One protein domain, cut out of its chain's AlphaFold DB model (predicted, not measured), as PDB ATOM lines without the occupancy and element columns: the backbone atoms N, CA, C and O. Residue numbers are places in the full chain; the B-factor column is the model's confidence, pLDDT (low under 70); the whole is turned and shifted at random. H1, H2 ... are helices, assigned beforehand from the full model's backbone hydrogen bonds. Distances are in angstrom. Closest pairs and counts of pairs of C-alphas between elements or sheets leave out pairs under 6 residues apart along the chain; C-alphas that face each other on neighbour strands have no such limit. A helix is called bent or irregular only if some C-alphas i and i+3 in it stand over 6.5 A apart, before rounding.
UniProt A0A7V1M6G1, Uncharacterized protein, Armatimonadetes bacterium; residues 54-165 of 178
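This is residues 54 to 165 of the 178 residues of an uncharacterized protein of Armatimonadetes bacterium (UniProt A0A7V1M6G1). A long, kinked helix, H2, runs through most of a rod-shaped domain, and the helical hairpin of H4 and H5 packs alongside it, making a three-helix bundle that runs up and down. The short H1 folds back on the first part of H2 near one end of the rod, while H3 and H6 pair at a steep angle at the other end, with H6 touching the last residues of H2. The printed part has 112 residues with six named helices, H1 to H6 in chain order, and no named strand; its class is all helix. It is loose, with a radius of gyration of the C-alphas of 17.1 A, and the C-alphas span 59 by 22 by 15 A along their three main axes.

The hub is H2, residues 67 to 97, which touches four other helices. H2 is irregular, with C-alphas 89 and 92 7.1 A apart, and it has a kink of 46 degrees near residue 90. H5, residues 135 to 152, touches H2 with 37 pairs of C-alphas within 8 A, the closest being those of Ala 79 and Gly 142 at 3.9 A. These two run the same way at a shallow tilt of 33 degrees, only just short of steep. H4, residues 117 to 128, touches H2 at residues 78 to 90 of H2 alone; the closest C-alphas are those of Thr 86 and Ala 122, 5.2 A apart, and the two run opposite ways at a shallow tilt of 27 degrees. H4 and H5 form a helical hairpin, opposite ways at a shallow tilt of 29 degrees, with the C-alphas of Gly 126 and Val 139 closest at 5.6 A. H2, H4 and H5 are a bundle, up and down, each running against the one before it in the chain. H1, residues 54 to 58, touches residues 70 to 75 of H2 alone; their closest C-alphas, of Pro 54 and Ala 74, are 5.1 A apart. H6, residues 155 to 164, touches residues 93 to 97 of H2 alone, the same way at 35.1 degrees, only just a steep tilt, with the C-alphas of Tyr 94 and Ala 155 closest at 5.5 A. H3, residues 105 to 114, touches H6, opposite ways at a steep tilt of 53 degrees; the C-alphas of Gln 105 and Leu 163 are closest at 4.7 A. H3 and H2 are close but not clearly touching, and H3 and H4 meet only through their link. Among the pairs that stay apart are H1 and H5, H3 and H5, and H4 and H6. In H1, H3, H4, H5 and H6 every O i to N i+4 pair is within hydrogen-bond range; in H2 it is 25 of 27.

H2 measures 44.1 A from C-alpha 67 at (-59.451, -29.130, -22.047) to C-alpha 97 at (-44.414, -62.494, 2.478). H5 measures 25.4 A, H4 16.2 A, H6 14.5 A and H3 14.4 A from first to last C-alpha. H1 begins at C-alpha 54 at (-51.779, -37.465, -22.415), and H6 ends at C-alpha 164 at (-35.478, -59.580, 13.162).

The two C-alphas farthest apart, those of Pro 65 and Arg 165, are 59.1 A apart. The printed part has no cut. The links from H3 to H4 and from H5 to H6 are tight, the other three are short, and no link is long. The mean pLDDT of the printed part is 83.9; residues 101 to 102 and residue 165 are under 70.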
ATOM      1  N   PRO A  54     -51.189 -38.776 -22.152       82.44
ATOM      2  CA  PRO A  54     -51.779 -37.465 -22.415       82.44
ATOM      3  C   PRO A  54     -52.294 -37.267 -23.845       82.44
ATOM      4  O   PRO A  54     -53.428 -36.815 -24.022       82.44
ATOM      5  N   GLU A  55     -51.503 -37.617 -24.860       82.62
ATOM      6  CA  GLU A  55     -51.907 -37.446 -26.263       82.62
ATOM      7  C   GLU A  55     -53.008 -38.435 -26.669       82.62
ATOM      8  O   GLU A  55     -53.958 -38.063 -27.363       82.62
ATOM      9  N   GLN A  56     -52.968 -39.667 -26.153       84.25
ATOM     10  CA  GLN A  56     -54.053 -40.635 -26.334       84.25
ATOM     11  C   GLN A  56     -55.373 -40.117 -25.747       84.25
ATOM     12  O   GLN A  56     -56.400 -40.142 -26.423       84.25
ATOM     13  N   VAL A  57     -55.359 -39.572 -24.527       83.19
ATOM     14  CA  VAL A  57     -56.567 -39.006 -23.900       83.19
ATOM     15  C   VAL A  57     -57.066 -37.776 -24.662       83.19
ATOM     16  O   VAL A  57     -58.272 -37.590 -24.806       83.19
ATOM     17  N   ARG A  58     -56.161 -36.956 -25.206       82.12
ATOM     18  CA  ARG A  58     -56.517 -35.783 -26.016       82.12
ATOM     19  C   ARG A  58     -57.172 -36.150 -27.349       82.12
ATOM     20  O   ARG A  58     -58.015 -35.399 -27.839       82.12
ATOM     21  N   SER A  59     -56.808 -37.295 -27.924       82.50
ATOM     22  CA  SER A  59     -57.404 -37.792 -29.169       82.50
ATOM     23  C   SER A  59     -58.847 -38.293 -29.016       82.50
ATOM     24  O   SER A  59     -59.525 -38.511 -30.019       82.50
ATOM     25  N   LEU A  60     -59.354 -38.434 -27.783       84.31
ATOM     26  CA  LEU A  60     -60.727 -38.865 -27.532       84.31
ATOM     27  C   LEU A  60     -61.735 -37.761 -27.912       84.31
ATOM     28  O   LEU A  60     -61.761 -36.704 -27.271       84.31
ATOM     29  N   PRO A  61     -62.638 -38.004 -28.883       79.12
ATOM     30  CA  PRO A  61     -63.559 -36.982 -29.388       79.12
ATOM     31  C   PRO A  61     -64.543 -36.477 -28.324       79.12
ATOM     32  O   PRO A  61     -64.946 -35.319 -28.352       79.12
ATOM     33  N   ALA A  62     -64.881 -37.311 -27.335       80.88
ATOM     34  CA  ALA A  62     -65.769 -36.937 -26.233       80.88
ATOM     35  C   ALA A  62     -65.163 -35.893 -25.273       80.88
ATOM     36  O   ALA A  62     -65.898 -35.179 -24.596       80.88
ATOM     37  N   LEU A  63     -63.831 -35.805 -25.197       79.19
ATOM     38  CA  LEU A  63     -63.119 -34.942 -24.249       79.19
ATOM     39  C   LEU A  63     -62.525 -33.690 -24.913       79.19
ATOM     40  O   LEU A  63     -62.195 -32.737 -24.210       79.19
ATOM     41  N   GLN A  64     -62.467 -33.640 -26.248       78.62
ATOM     42  CA  GLN A  64     -62.013 -32.470 -27.011       78.62
ATOM     43  C   GLN A  64     -62.638 -31.123 -26.597       78.62
ATOM     44  O   GLN A  64     -61.882 -30.153 -26.499       78.62
ATOM     45  N   PRO A  65     -63.955 -31.009 -26.320       85.25
ATOM     46  CA  PRO A  65     -64.537 -29.722 -25.929       85.25
ATOM     47  C   PRO A  65     -64.143 -29.265 -24.512       85.25
ATOM     48  O   PRO A  65     -64.371 -28.106 -24.166       85.25
ATOM     49  N   TYR A  66     -63.538 -30.132 -23.691       88.06
ATOM     50  CA  TYR A  66     -63.244 -29.866 -22.280       88.06
ATOM     51  C   TYR A  66     -61.747 -30.037 -21.967       88.06
ATOM     52  O   TYR A  66     -61.337 -31.067 -21.423       88.06
ATOM     53  N   PRO A  67     -60.905 -29.017 -22.217       82.44
ATOM     54  CA  PRO A  67     -59.451 -29.130 -22.047       82.44
ATOM     55  C   PRO A  67     -59.031 -29.435 -20.600       82.44
ATOM     56  O   PRO A  67     -58.055 -30.148 -20.370       82.44
ATOM     57  N   VAL A  68     -59.790 -28.951 -19.610       88.06
ATOM     58  CA  VAL A  68     -59.541 -29.248 -18.188       88.06
ATOM     59  C   VAL A  68     -59.856 -30.712 -17.862       88.06
ATOM     60  O   VAL A  68     -59.102 -31.353 -17.131       88.06
ATOM     61  N   ALA A  69     -60.930 -31.265 -18.433       87.19
ATOM     62  CA  ALA A  69     -61.291 -32.666 -18.236       87.19
ATOM     63  C   ALA A  69     -60.251 -33.601 -18.869       87.19
ATOM     64  O   ALA A  69     -59.875 -34.586 -18.244       87.19
ATOM     65  N   VAL A  70     -59.713 -33.255 -20.047       86.44
ATOM     66  CA  VAL A  70     -58.589 -33.978 -20.674       86.44
ATOM     67  C   VAL A  70     -57.394 -34.046 -19.725       86.44
ATOM     68  O   VAL A  70     -56.882 -35.132 -19.464       86.44
ATOM     69  N   ALA A  71     -56.975 -32.907 -19.164       85.56
ATOM     70  CA  ALA A  71     -55.829 -32.853 -18.258       85.56
ATOM     71  C   ALA A  71     -56.062 -33.655 -16.967       85.56
ATOM     72  O   ALA A  71     -55.155 -34.352 -16.502       85.56
ATOM     73  N   MET A  72     -57.273 -33.603 -16.399       88.06
ATOM     74  CA  MET A  72     -57.625 -34.408 -15.227       88.06
ATOM     75  C   MET A  72     -57.633 -35.903 -15.541       88.06
ATOM     76  O   MET A  72     -56.992 -36.668 -14.827       88.06
ATOM     77  N   VAL A  73     -58.302 -36.323 -16.616       88.50
ATOM     78  CA  VAL A  73     -58.377 -37.735 -17.013       88.50
ATOM     79  C   VAL A  73     -56.985 -38.274 -17.324       88.50
ATOM     80  O   VAL A  73     -56.616 -39.316 -16.795       88.50
ATOM     81  N   ALA A  74     -56.169 -37.541 -18.086       88.25
ATOM     82  CA  ALA A  74     -54.786 -37.922 -18.361       88.25
ATOM     83  C   ALA A  74     -53.966 -38.066 -17.072       88.25
ATOM     84  O   ALA A  74     -53.251 -39.051 -16.907       88.25
ATOM     85  N   SER A  75     -54.117 -37.135 -16.124       88.88
ATOM     86  CA  SER A  75     -53.438 -37.205 -14.824       88.88
ATOM     87  C   SER A  75     -53.877 -38.421 -14.008       88.88
ATOM     88  O   SER A  75     -53.034 -39.109 -13.440       88.88
ATOM     89  N   VAL A  76     -55.180 -38.717 -13.965       91.94
ATOM     90  CA  VAL A  76     -55.723 -39.881 -13.250       91.94
ATOM     91  C   VAL A  76     -55.230 -41.178 -13.882       91.94
ATOM     92  O   VAL A  76     -54.720 -42.037 -13.171       91.94
ATOM     93  N   VAL A  77     -55.325 -41.313 -15.206       91.69
ATOM     94  CA  VAL A  77     -54.857 -42.508 -15.923       91.69
ATOM     95  C   VAL A  77     -53.363 -42.711 -15.702       91.69
ATOM     96  O   VAL A  77     -52.933 -43.822 -15.409       91.69
ATOM     97  N   LEU A  78     -52.574 -41.638 -15.766       89.44
ATOM     98  CA  LEU A  78     -51.140 -41.697 -15.530       89.44
ATOM     99  C   LEU A  78     -50.805 -42.092 -14.085       89.44
ATOM    100  O   LEU A  78     -49.916 -42.913 -13.879       89.44
ATOM    101  N   ALA A  79     -51.529 -41.561 -13.096       89.38
ATOM    102  CA  ALA A  79     -51.357 -41.923 -11.692       89.38
ATOM    103  C   ALA A  79     -51.752 -43.385 -11.419       89.38
ATOM    104  O   ALA A  79     -51.050 -44.096 -10.705       89.38
ATOM    105  N   VAL A  80     -52.848 -43.865 -12.013       91.69
ATOM    106  CA  VAL A  80     -53.270 -45.271 -11.918       91.69
ATOM    107  C   VAL A  80     -52.249 -46.184 -12.595       91.69
ATOM    108  O   VAL A  80     -51.867 -47.212 -12.037       91.69
ATOM    109  N   TYR A  81     -51.752 -45.801 -13.769       90.94
ATOM    110  CA  TYR A  81     -50.711 -46.537 -14.477       90.94
ATOM    111  C   TYR A  81     -49.427 -46.639 -13.644       90.94
ATOM    112  O   TYR A  81     -48.885 -47.724 -13.457       90.94
ATOM    113  N   THR A  82     -48.948 -45.542 -13.058       91.06
ATOM    114  CA  THR A  82     -47.727 -45.592 -12.241       91.06
ATOM    115  C   THR A  82     -47.944 -46.324 -10.919       91.06
ATOM    116  O   THR A  82     -47.049 -47.055 -10.491       91.06
ATOM    117  N   ALA A  83     -49.125 -46.216 -10.303       88.81
ATOM    118  CA  ALA A  83     -49.484 -46.980  -9.108       88.81
ATOM    119  C   ALA A  83     -49.501 -48.490  -9.382       88.81
ATOM    120  O   ALA A  83     -48.912 -49.260  -8.625       88.81
ATOM    121  N   THR A  84     -50.121 -48.910 -10.487       89.56
ATOM    122  CA  THR A  84     -50.184 -50.324 -10.888       89.56
ATOM    123  C   THR A  84     -48.805 -50.881 -11.217       89.56
ATOM    124  O   THR A  84     -48.459 -51.948 -10.718       89.56
ATOM    125  N   VAL A  85     -47.973 -50.143 -11.958       89.25
ATOM    126  CA  VAL A  85     -46.576 -50.531 -12.214       89.25
ATOM    127  C   VAL A  85     -45.795 -50.670 -10.905       89.25
ATOM    128  O   VAL A  85     -45.132 -51.683 -10.696       89.25
ATOM    129  N   THR A  86     -45.909 -49.699  -9.992       89.25
ATOM    130  CA  THR A  86     -45.260 -49.767  -8.668       89.25
ATOM    131  C   THR A  86     -45.697 -51.018  -7.905       89.25
ATOM    132  O   THR A  86     -44.860 -51.751  -7.382       89.25
ATOM    133  N   PHE A  87     -47.001 -51.302  -7.879       85.50
ATOM    134  CA  PHE A  87     -47.540 -52.476  -7.200       85.50
ATOM    135  C   PHE A  87     -47.062 -53.782  -7.841       85.50
ATOM    136  O   PHE A  87     -46.684 -54.699  -7.119       85.50
ATOM    137  N   LEU A  88     -47.006 -53.862  -9.174       88.94
ATOM    138  CA  LEU A  88     -46.486 -55.026  -9.899       88.94
ATOM    139  C   LEU A  88     -45.021 -55.313  -9.558       88.94
ATOM    140  O   LEU A  88     -44.664 -56.472  -9.370       88.94
ATOM    141  N   PHE A  89     -44.186 -54.281  -9.414       86.69
ATOM    142  CA  PHE A  89     -42.804 -54.462  -8.962       86.69
ATOM    143  C   PHE A  89     -42.715 -54.983  -7.523       86.69
ATOM    144  O   PHE A  89     -41.815 -55.757  -7.206       86.69
ATOM    145  N   CYS A  90     -43.658 -54.607  -6.661       85.12
ATOM    146  CA  CYS A  90     -43.710 -55.086  -5.281       85.12
ATOM    147  C   CYS A  90     -44.470 -56.422  -5.116       85.12
ATOM    148  O   CYS A  90     -44.384 -57.060  -4.065       85.12
ATOM    149  N   LEU A  91     -45.197 -56.875  -6.140       85.81
ATOM    150  CA  LEU A  91     -46.054 -58.063  -6.106       85.81
ATOM    151  C   LEU A  91     -45.312 -59.367  -5.761       85.81
ATOM    152  O   LEU A  91     -45.840 -60.123  -4.944       85.81
ATOM    153  N   PRO A  92     -44.095 -59.644  -6.275       81.75
ATOM    154  CA  PRO A  92     -43.345 -60.834  -5.877       81.75
ATOM    155  C   PRO A  92     -43.124 -60.901  -4.363       81.75
ATOM    156  O   PRO A  92     -43.237 -61.964  -3.761       81.75
ATOM    157  N   ILE A  93     -42.881 -59.755  -3.726       80.56
ATOM    158  CA  ILE A  93     -42.659 -59.685  -2.280       80.56
ATOM    159  C   ILE A  93     -43.962 -59.854  -1.523       80.56
ATOM    160  O   ILE A  93     -43.988 -60.583  -0.536       80.56
ATOM    161  N   TYR A  94     -45.046 -59.233  -1.994       80.56
ATOM    162  CA  TYR A  94     -46.372 -59.472  -1.434       80.56
ATOM    163  C   TYR A  94     -46.689 -60.975  -1.416       80.56
ATOM    164  O   TYR A  94     -47.069 -61.500  -0.372       80.56
ATOM    165  N   LEU A  95     -46.459 -61.673  -2.536       82.12
ATOM    166  CA  LEU A  95     -46.707 -63.111  -2.665       82.12
ATOM    167  C   LEU A  95     -45.801 -63.960  -1.759       82.12
ATOM    168  O   LEU A  95     -46.266 -64.912  -1.135       82.12
ATOM    169  N   LEU A  96     -44.518 -63.621  -1.643       77.12
ATOM    170  CA  LEU A  96     -43.591 -64.356  -0.777       77.12
ATOM    171  C   LEU A  96     -43.878 -64.129   0.715       77.12
ATOM    172  O   LEU A  96     -43.792 -65.066   1.509       77.12
ATOM    173  N   ALA A  97     -44.239 -62.901   1.090       72.88
ATOM    174  CA  ALA A  97     -44.414 -62.494   2.478       72.88
ATOM    175  C   ALA A  97     -45.737 -62.969   3.094       72.88
ATOM    176  O   ALA A  97     -45.751 -63.372   4.254       72.88
ATOM    177  N   LEU A  98     -46.843 -62.916   2.342       75.25
ATOM    178  CA  LEU A  98     -48.186 -63.117   2.897       75.25
ATOM    179  C   LEU A  98     -48.804 -64.479   2.543       75.25
ATOM    180  O   LEU A  98     -49.010 -65.271   3.465       75.25
ATOM    181  N   PRO A  99     -49.109 -64.802   1.268       71.12
ATOM    182  CA  PRO A  99     -49.768 -66.059   0.939       71.12
ATOM    183  C   PRO A  99     -48.828 -67.261   1.037       71.12
ATOM    184  O   PRO A  99     -49.259 -68.314   1.494       71.12
ATOM    185  N   LEU A 100     -47.557 -67.120   0.648       72.12
ATOM    186  CA  LEU A 100     -46.617 -68.243   0.668       72.12
ATOM    187  C   LEU A 100     -45.918 -68.403   2.027       72.12
ATOM    188  O   LEU A 100     -45.555 -69.518   2.387       72.12
ATOM    189  N   LYS A 101     -45.758 -67.319   2.803       69.62
ATOM    190  CA  LYS A 101     -45.030 -67.295   4.091       69.62
ATOM    191  C   LYS A 101     -43.600 -67.867   4.012       69.62
ATOM    192  O   LYS A 101     -43.069 -68.325   5.018       69.62
ATOM    193  N   VAL A 102     -42.956 -67.811   2.844       68.62
ATOM    194  CA  VAL A 102     -41.604 -68.372   2.591       68.62
ATOM    195  C   VAL A 102     -40.516 -67.307   2.804       68.62
ATOM    196  O   VAL A 102     -39.438 -67.344   2.217       68.62
ATOM    197  N   LEU A 103     -40.805 -66.281   3.605       71.00
ATOM    198  CA  LEU A 103     -39.919 -65.134   3.734       71.00
ATOM    199  C   LEU A 103     -38.820 -65.401   4.772       71.00
ATOM    200  O   LEU A 103     -39.039 -65.277   5.976       71.00
ATOM    201  N   ASN A 104     -37.626 -65.734   4.285       74.50
ATOM    202  CA  ASN A 104     -36.426 -65.931   5.100       74.50
ATOM    203  C   ASN A 104     -35.666 -64.614   5.326       74.50
ATOM    204  O   ASN A 104     -35.739 -63.698   4.500       74.50
ATOM    205  N   GLN A 105     -34.852 -64.550   6.384       75.94
ATOM    206  CA  GLN A 105     -34.055 -63.370   6.755       75.94
ATOM    207  C   GLN A 105     -33.189 -62.837   5.595       75.94
ATOM    208  O   GLN A 105     -33.168 -61.634   5.332       75.94
ATOM    209  N   GLN A 106     -32.541 -63.730   4.836       77.56
ATOM    210  CA  GLN A 106     -31.758 -63.359   3.648       77.56
ATOM    211  C   GLN A 106     -32.630 -62.687   2.572       77.56
ATOM    212  O   GLN A 106     -32.269 -61.638   2.044       77.56
ATOM    213  N   SER A 107     -33.810 -63.244   2.279       75.62
ATOM    214  CA  SER A 107     -34.738 -62.677   1.289       75.62
ATOM    215  C   SER A 107     -35.327 -61.330   1.727       75.62
ATOM    216  O   SER A 107     -35.477 -60.431   0.900       75.62
ATOM    217  N   ALA A 108     -35.579 -61.146   3.028       77.94
ATOM    218  CA  ALA A 108     -36.032 -59.878   3.595       77.94
ATOM    219  C   ALA A 108     -34.970 -58.772   3.446       77.94
ATOM    220  O   ALA A 108     -35.306 -57.635   3.108       77.94
ATOM    221  N   PHE A 109     -33.687 -59.110   3.620       80.06
ATOM    222  CA  PHE A 109     -32.575 -58.184   3.394       80.06
ATOM    223  C   PHE A 109     -32.471 -57.749   1.923       80.06
ATOM    224  O   PHE A 109     -32.429 -56.552   1.633       80.06
ATOM    225  N   PHE A 110     -32.502 -58.700   0.980       80.62
ATOM    226  CA  PHE A 110     -32.493 -58.386  -0.456       80.62
ATOM    227  C   PHE A 110     -33.699 -57.550  -0.879       80.62
ATOM    228  O   PHE A 110     -33.580 -56.652  -1.718       80.62
ATOM    229  N   TYR A 111     -34.861 -57.801  -0.282       80.94
ATOM    230  CA  TYR A 111     -36.031 -56.977  -0.524       80.94
ATOM    231  C   TYR A 111     -35.820 -55.529  -0.068       80.94
ATOM    232  O   TYR A 111     -36.058 -54.622  -0.855       80.94
ATOM    233  N   LEU A 112     -35.331 -55.281   1.150       83.38
ATOM    234  CA  LEU A 112     -35.093 -53.908   1.615       83.38
ATOM    235  C   LEU A 112     -34.098 -53.154   0.725       83.38
ATOM    236  O   LEU A 112     -34.273 -51.962   0.478       83.38
ATOM    237  N   LEU A 113     -33.095 -53.857   0.201       86.25
ATOM    238  CA  LEU A 113     -32.113 -53.283  -0.714       86.25
ATOM    239  C   LEU A 113     -32.700 -52.985  -2.105       86.25
ATOM    240  O   LEU A 113     -32.343 -51.989  -2.729       86.25
ATOM    241  N   SER A 114     -33.615 -53.831  -2.585       83.31
ATOM    242  CA  SER A 114     -34.273 -53.685  -3.891       83.31
ATOM    243  C   SER A 114     -35.554 -52.847  -3.855       83.31
ATOM    244  O   SER A 114     -36.002 -52.380  -4.896       83.31
ATOM    245  N   PHE A 115     -36.130 -52.580  -2.682       84.44
ATOM    246  CA  PHE A 115     -37.365 -51.810  -2.549       84.44
ATOM    247  C   PHE A 115     -37.319 -50.442  -3.248       84.44
ATOM    248  O   PHE A 115     -38.287 -50.122  -3.935       84.44
ATOM    249  N   PRO A 116     -36.223 -49.654  -3.184       87.00
ATOM    250  CA  PRO A 116     -36.127 -48.382  -3.900       87.00
ATOM    251  C   PRO A 116     -36.189 -48.515  -5.428       87.00
ATOM    252  O   PRO A 116     -36.546 -47.548  -6.101       87.00
ATOM    253  N   PHE A 117     -35.885 -49.688  -5.998       86.94
ATOM    254  CA  PHE A 117     -36.000 -49.902  -7.444       86.94
ATOM    255  C   PHE A 117     -37.450 -49.838  -7.917       86.94
ATOM    256  O   PHE A 117     -37.700 -49.269  -8.971       86.94
ATOM    257  N   ALA A 118     -38.412 -50.346  -7.145       86.62
ATOM    258  CA  ALA A 118     -39.822 -50.328  -7.532       86.62
ATOM    259  C   ALA A 118     -40.361 -48.905  -7.820       86.62
ATOM    260  O   ALA A 118     -40.845 -48.672  -8.934       86.62
ATOM    261  N   PRO A 119     -40.241 -47.915  -6.907       88.69
ATOM    262  CA  PRO A 119     -40.682 -46.550  -7.178       88.69
ATOM    263  C   PRO A 119     -39.825 -45.849  -8.244       88.69
ATOM    264  O   PRO A 119     -40.367 -45.073  -9.031       88.69
ATOM    265  N   LEU A 120     -38.516 -46.131  -8.329       90.50
ATOM    266  CA  LEU A 120     -37.643 -45.549  -9.360       90.50
ATOM    267  C   LEU A 120     -38.012 -46.034 -10.766       90.50
ATOM    268  O   LEU A 120     -38.157 -45.227 -11.689       90.50
ATOM    269  N   SER A 121     -38.209 -47.340 -10.932       88.00
ATOM    270  CA  SER A 121     -38.651 -47.941 -12.186       88.00
ATOM    271  C   SER A 121     -40.030 -47.418 -12.573       88.00
ATOM    272  O   SER A 121     -40.202 -46.967 -13.705       88.00
ATOM    273  N   ALA A 122     -40.987 -47.381 -11.642       87.75
ATOM    274  CA  ALA A 122     -42.327 -46.858 -11.899       87.75
ATOM    275  C   ALA A 122     -42.328 -45.375 -12.306       87.75
ATOM    276  O   ALA A 122     -43.022 -45.003 -13.254       87.75
ATOM    277  N   ALA A 123     -41.501 -44.536 -11.675       88.94
ATOM    278  CA  ALA A 123     -41.310 -43.150 -12.097       88.94
ATOM    279  C   ALA A 123     -40.717 -43.063 -13.518       88.94
ATOM    280  O   ALA A 123     -41.148 -42.237 -14.327       88.94
ATOM    281  N   GLY A 124     -39.771 -43.947 -13.852       87.19
ATOM    282  CA  GLY A 124     -39.213 -44.077 -15.197       87.19
ATOM    283  C   GLY A 124     -40.264 -44.449 -16.247       87.19
ATOM    284  O   GLY A 124     -40.343 -43.799 -17.293       87.19
ATOM    285  N   PHE A 125     -41.115 -45.438 -15.956       86.38
ATOM    286  CA  PHE A 125     -42.232 -45.830 -16.823       86.38
ATOM    287  C   PHE A 125     -43.271 -44.714 -16.958       86.38
ATOM    288  O   PHE A 125     -43.684 -44.418 -18.075       86.38
ATOM    289  N   GLY A 126     -43.627 -44.033 -15.866       85.06
ATOM    290  CA  GLY A 126     -44.526 -42.876 -15.898       85.06
ATOM    291  C   GLY A 126     -43.988 -41.730 -16.755       85.06
ATOM    292  O   GLY A 126     -44.723 -41.131 -17.535       85.06
ATOM    293  N   ARG A 127     -42.678 -41.462 -16.687       86.38
ATOM    294  CA  ARG A 127     -42.033 -40.439 -17.522       86.38
ATOM    295  C   ARG A 127     -41.995 -40.827 -19.001       86.38
ATOM    296  O   ARG A 127     -42.120 -39.947 -19.851       86.38
ATOM    297  N   ARG A 128     -41.800 -42.115 -19.314       85.69
ATOM    298  CA  ARG A 128     -41.880 -42.638 -20.691       85.69
ATOM    299  C   ARG A 128     -43.308 -42.603 -21.233       85.69
ATOM    300  O   ARG A 128     -43.468 -42.386 -22.425       85.69
ATOM    301  N   ALA A 129     -44.308 -42.731 -20.364       83.50
ATOM    302  CA  ALA A 129     -45.722 -42.711 -20.721       83.50
ATOM    303  C   ALA A 129     -46.323 -41.297 -20.917       83.50
ATOM    304  O   ALA A 129     -47.541 -41.130 -20.901       83.50
ATOM    305  N   GLY A 130     -45.481 -40.263 -21.043       83.19
ATOM    306  CA  GLY A 130     -45.917 -38.867 -21.213       83.19
ATOM    307  C   GLY A 130     -45.950 -38.031 -19.924       83.19
ATOM    308  O   GLY A 130     -46.321 -36.860 -19.949       83.19
ATOM    309  N   GLY A 131     -45.502 -38.571 -18.784       82.56
ATOM    310  CA  GLY A 131     -45.453 -37.875 -17.492       82.56
ATOM    311  C   GLY A 131     -44.367 -36.805 -17.354       82.56
ATOM    312  O   GLY A 131     -43.518 -36.881 -16.465       82.56
ATOM    313  N   ARG A 132     -44.358 -35.810 -18.244       84.19
ATOM    314  CA  ARG A 132     -43.426 -34.671 -18.240       84.19
ATOM    315  C   ARG A 132     -44.137 -33.378 -17.827       84.19
ATOM    316  O   ARG A 132     -45.356 -33.262 -17.919       84.19
ATOM    317  N   GLY A 133     -43.367 -32.394 -17.357       87.38
ATOM    318  CA  GLY A 133     -43.907 -31.103 -16.918       87.38
ATOM    319  C   GLY A 133     -44.890 -31.264 -15.756       87.38
ATOM    320  O   GLY A 133     -44.577 -31.936 -14.775       87.38
ATOM    321  N   TRP A 134     -46.088 -30.690 -15.879       85.81
ATOM    322  CA  TRP A 134     -47.127 -30.741 -14.840       85.81
ATOM    323  C   TRP A 134     -47.614 -32.168 -14.527       85.81
ATOM    324  O   TRP A 134     -47.911 -32.486 -13.377       85.81
ATOM    325  N   TYR A 135     -47.594 -33.074 -15.512       87.62
ATOM    326  CA  TYR A 135     -47.976 -34.479 -15.323       87.62
ATOM    327  C   TYR A 135     -46.982 -35.278 -14.467       87.62
ATOM    328  O   TYR A 135     -47.315 -36.362 -13.990       87.62
ATOM    329  N   SER A 136     -45.782 -34.748 -14.205       88.31
ATOM    330  CA  SER A 136     -44.834 -35.376 -13.273       88.31
ATOM    331  C   SER A 136     -45.385 -35.458 -11.846       88.31
ATOM    332  O   SER A 136     -45.105 -36.422 -11.138       88.31
ATOM    333  N   VAL A 137     -46.236 -34.505 -11.446       92.06
ATOM    334  CA  VAL A 137     -46.915 -34.530 -10.145       92.06
ATOM    335  C   VAL A 137     -47.862 -35.727 -10.065       92.06
ATOM    336  O   VAL A 137     -47.877 -36.426  -9.056       92.06
ATOM    337  N   ALA A 138     -48.590 -36.023 -11.146       90.31
ATOM    338  CA  ALA A 138     -49.463 -37.192 -11.225       90.31
ATOM    339  C   ALA A 138     -48.671 -38.511 -11.195       90.31
ATOM    340  O   ALA A 138     -49.071 -39.450 -10.510       90.31
ATOM    341  N   VAL A 139     -47.507 -38.566 -11.859       90.75
ATOM    342  CA  VAL A 139     -46.587 -39.715 -11.769       90.75
ATOM    343  C   VAL A 139     -46.157 -39.950 -10.326       90.75
ATOM    344  O   VAL A 139     -46.292 -41.070  -9.837       90.75
ATOM    345  N   LEU A 140     -45.669 -38.908  -9.645       92.38
ATOM    346  CA  LEU A 140     -45.219 -38.992  -8.254       92.38
ATOM    347  C   LEU A 140     -46.360 -39.381  -7.311       92.38
ATOM    348  O   LEU A 140     -46.164 -40.232  -6.446       92.38
ATOM    349  N   ALA A 141     -47.551 -38.811  -7.507       92.56
ATOM    350  CA  ALA A 141     -48.741 -39.166  -6.743       92.56
ATOM    351  C   ALA A 141     -49.110 -40.644  -6.930       92.56
ATOM    352  O   ALA A 141     -49.380 -41.332  -5.950       92.56
ATOM    353  N   GLY A 142     -49.060 -41.157  -8.162       89.62
ATOM    354  CA  GLY A 142     -49.313 -42.569  -8.436       89.62
ATOM    355  C   GLY A 142     -48.248 -43.500  -7.852       89.62
ATOM    356  O   GLY A 142     -48.593 -44.520  -7.264       89.62
ATOM    357  N   VAL A 143     -46.963 -43.130  -7.901       91.94
ATOM    358  CA  VAL A 143     -45.891 -43.885  -7.223       91.94
ATOM    359  C   VAL A 143     -46.127 -43.923  -5.712       91.94
ATOM    360  O   VAL A 143     -46.086 -44.994  -5.109       91.94
ATOM    361  N   ALA A 144     -46.429 -42.776  -5.097       91.88
ATOM    362  CA  ALA A 144     -46.733 -42.696  -3.672       91.88
ATOM    363  C   ALA A 144     -47.959 -43.546  -3.304       91.88
ATOM    364  O   ALA A 144     -47.927 -44.268  -2.308       91.88
ATOM    365  N   LEU A 145     -49.009 -43.518  -4.129       92.38
ATOM    366  CA  LEU A 145     -50.214 -44.322  -3.941       92.38
ATOM    367  C   LEU A 145     -49.921 -45.822  -4.072       92.38
ATOM    368  O   LEU A 145     -50.367 -46.597  -3.233       92.38
ATOM    369  N   GLY A 146     -49.117 -46.234  -5.056       86.50
ATOM    370  CA  GLY A 146     -48.684 -47.625  -5.215       86.50
ATOM    371  C   GLY A 146     -47.860 -48.129  -4.027       86.50
ATOM    372  O   GLY A 146     -48.106 -49.226  -3.523       86.50
ATOM    373  N   VAL A 147     -46.939 -47.305  -3.514       88.50
ATOM    374  CA  VAL A 147     -46.183 -47.603  -2.286       88.50
ATOM    375  C   VAL A 147     -47.118 -47.700  -1.077       88.50
ATOM    376  O   VAL A 147     -47.020 -48.656  -0.315       88.50
ATOM    377  N   MET A 148     -48.049 -46.758  -0.913       88.50
ATOM    378  CA  MET A 148     -49.030 -46.768   0.179       88.50
ATOM    379  C   MET A 148     -49.923 -48.010   0.140       88.50
ATOM    380  O   MET A 148     -50.113 -48.646   1.173       88.50
ATOM    381  N   MET A 149     -50.426 -48.396  -1.039       87.06
ATOM    382  CA  MET A 149     -51.196 -49.632  -1.208       87.06
ATOM    383  C   MET A 149     -50.372 -50.846  -0.795       87.06
ATOM    384  O   MET A 149     -50.862 -51.686  -0.046       87.06
ATOM    385  N   PHE A 150     -49.110 -50.916  -1.224       84.50
ATOM    386  CA  PHE A 150     -48.225 -52.006  -0.837       84.50
ATOM    387  C   PHE A 150     -47.954 -52.030   0.676       84.50
ATOM    388  O   PHE A 150     -48.055 -53.088   1.291       84.50
ATOM    389  N   ILE A 151     -47.676 -50.889   1.310       85.50
ATOM    390  CA  ILE A 151     -47.504 -50.803   2.771       85.50
ATOM    391  C   ILE A 151     -48.778 -51.268   3.488       85.50
ATOM    392  O   ILE A 151     -48.696 -52.054   4.433       85.50
ATOM    393  N   GLY A 152     -49.948 -50.851   2.997       83.19
ATOM    394  CA  GLY A 152     -51.256 -51.234   3.528       83.19
ATOM    395  C   GLY A 152     -51.540 -52.738   3.481       83.19
ATOM    396  O   GLY A 152     -52.340 -53.222   4.275       83.19
ATOM    397  N   THR A 153     -50.854 -53.502   2.623       83.00
ATOM    398  CA  THR A 153     -50.982 -54.970   2.612       83.00
ATOM    399  C   THR A 153     -50.388 -55.650   3.848       83.00
ATOM    400  O   THR A 153     -50.683 -56.813   4.102       83.00
ATOM    401  N   GLY A 154     -49.524 -54.968   4.608       77.38
ATOM    402  CA  GLY A 154     -48.799 -55.564   5.731       77.38
ATOM    403  C   GLY A 154     -47.574 -56.394   5.326       77.38
ATOM    404  O   GLY A 154     -46.849 -56.864   6.203       77.38
ATOM    405  N   ALA A 155     -47.270 -56.524   4.027       78.12
ATOM    406  CA  ALA A 155     -46.088 -57.243   3.543       78.12
ATOM    407  C   ALA A 155     -44.778 -56.651   4.093       78.12
ATOM    408  O   ALA A 155     -43.878 -57.390   4.485       78.12
ATOM    409  N   LEU A 156     -44.694 -55.319   4.213       78.19
ATOM    410  CA  LEU A 156     -43.541 -54.650   4.826       78.19
ATOM    411  C   LEU A 156     -43.357 -55.055   6.296       78.19
ATOM    412  O   LEU A 156     -42.232 -55.245   6.749       78.19
ATOM    413  N   HIS A 157     -44.451 -55.220   7.042       79.56
ATOM    414  CA  HIS A 157     -44.383 -55.651   8.436       79.56
ATOM    415  C   HIS A 157     -43.868 -57.092   8.546       79.56
ATOM    416  O   HIS A 157     -42.986 -57.360   9.356       79.56
ATOM    417  N   ALA A 158     -44.347 -57.992   7.682       76.00
ATOM    418  CA  ALA A 158     -43.866 -59.372   7.607       76.00
ATOM    419  C   ALA A 158     -42.372 -59.453   7.237       76.00
ATOM    420  O   ALA A 158     -41.632 -60.230   7.835       76.00
ATOM    421  N   VAL A 159     -41.903 -58.600   6.321       77.25
ATOM    422  CA  VAL A 159     -40.474 -58.454   5.986       77.25
ATOM    423  C   VAL A 159     -39.657 -58.034   7.198       77.25
ATOM    424  O   VAL A 159     -38.631 -58.645   7.486       77.25
ATOM    425  N   VAL A 160     -40.085 -56.987   7.902       80.00
ATOM    426  CA  VAL A 160     -39.355 -56.479   9.069       80.00
ATOM    427  C   VAL A 160     -39.305 -57.543  10.166       80.00
ATOM    428  O   VAL A 160     -38.244 -57.781  10.737       80.00
ATOM    429  N   GLN A 161     -40.410 -58.249  10.414       78.19
ATOM    430  CA  GLN A 161     -40.434 -59.376  11.348       78.19
ATOM    431  C   GLN A 161     -39.489 -60.511  10.927       78.19
ATOM    432  O   GLN A 161     -38.778 -61.050  11.771       78.19
ATOM    433  N   ALA A 162     -39.442 -60.855   9.635       74.12
ATOM    434  CA  ALA A 162     -38.530 -61.869   9.107       74.12
ATOM    435  C   ALA A 162     -37.053 -61.451   9.207       74.12
ATOM    436  O   ALA A 162     -36.190 -62.305   9.384       74.12
ATOM    437  N   LEU A 163     -36.753 -60.149   9.137       76.56
ATOM    438  CA  LEU A 163     -35.398 -59.622   9.306       76.56
ATOM    439  C   LEU A 163     -34.900 -59.744  10.756       76.56
ATOM    440  O   LEU A 163     -33.724 -60.022  10.979       76.56
ATOM    441  N   PHE A 164     -35.792 -59.530  11.728       76.06
ATOM    442  CA  PHE A 164     -35.478 -59.580  13.162       76.06
ATOM    443  C   PHE A 164     -35.712 -60.950  13.810       76.06
ATOM    444  O   PHE A 164     -35.374 -61.128  14.983       76.06
ATOM    445  N   ARG A 165     -36.234 -61.938  13.073       69.06
ATOM    446  CA  ARG A 165     -36.143 -63.347  13.475       69.06
ATOM    447  C   ARG A 165     -34.686 -63.795  13.359       69.06
ATOM    448  O   ARG A 165     -34.262 -64.329  12.345       69.06
TER     449      ARG A 165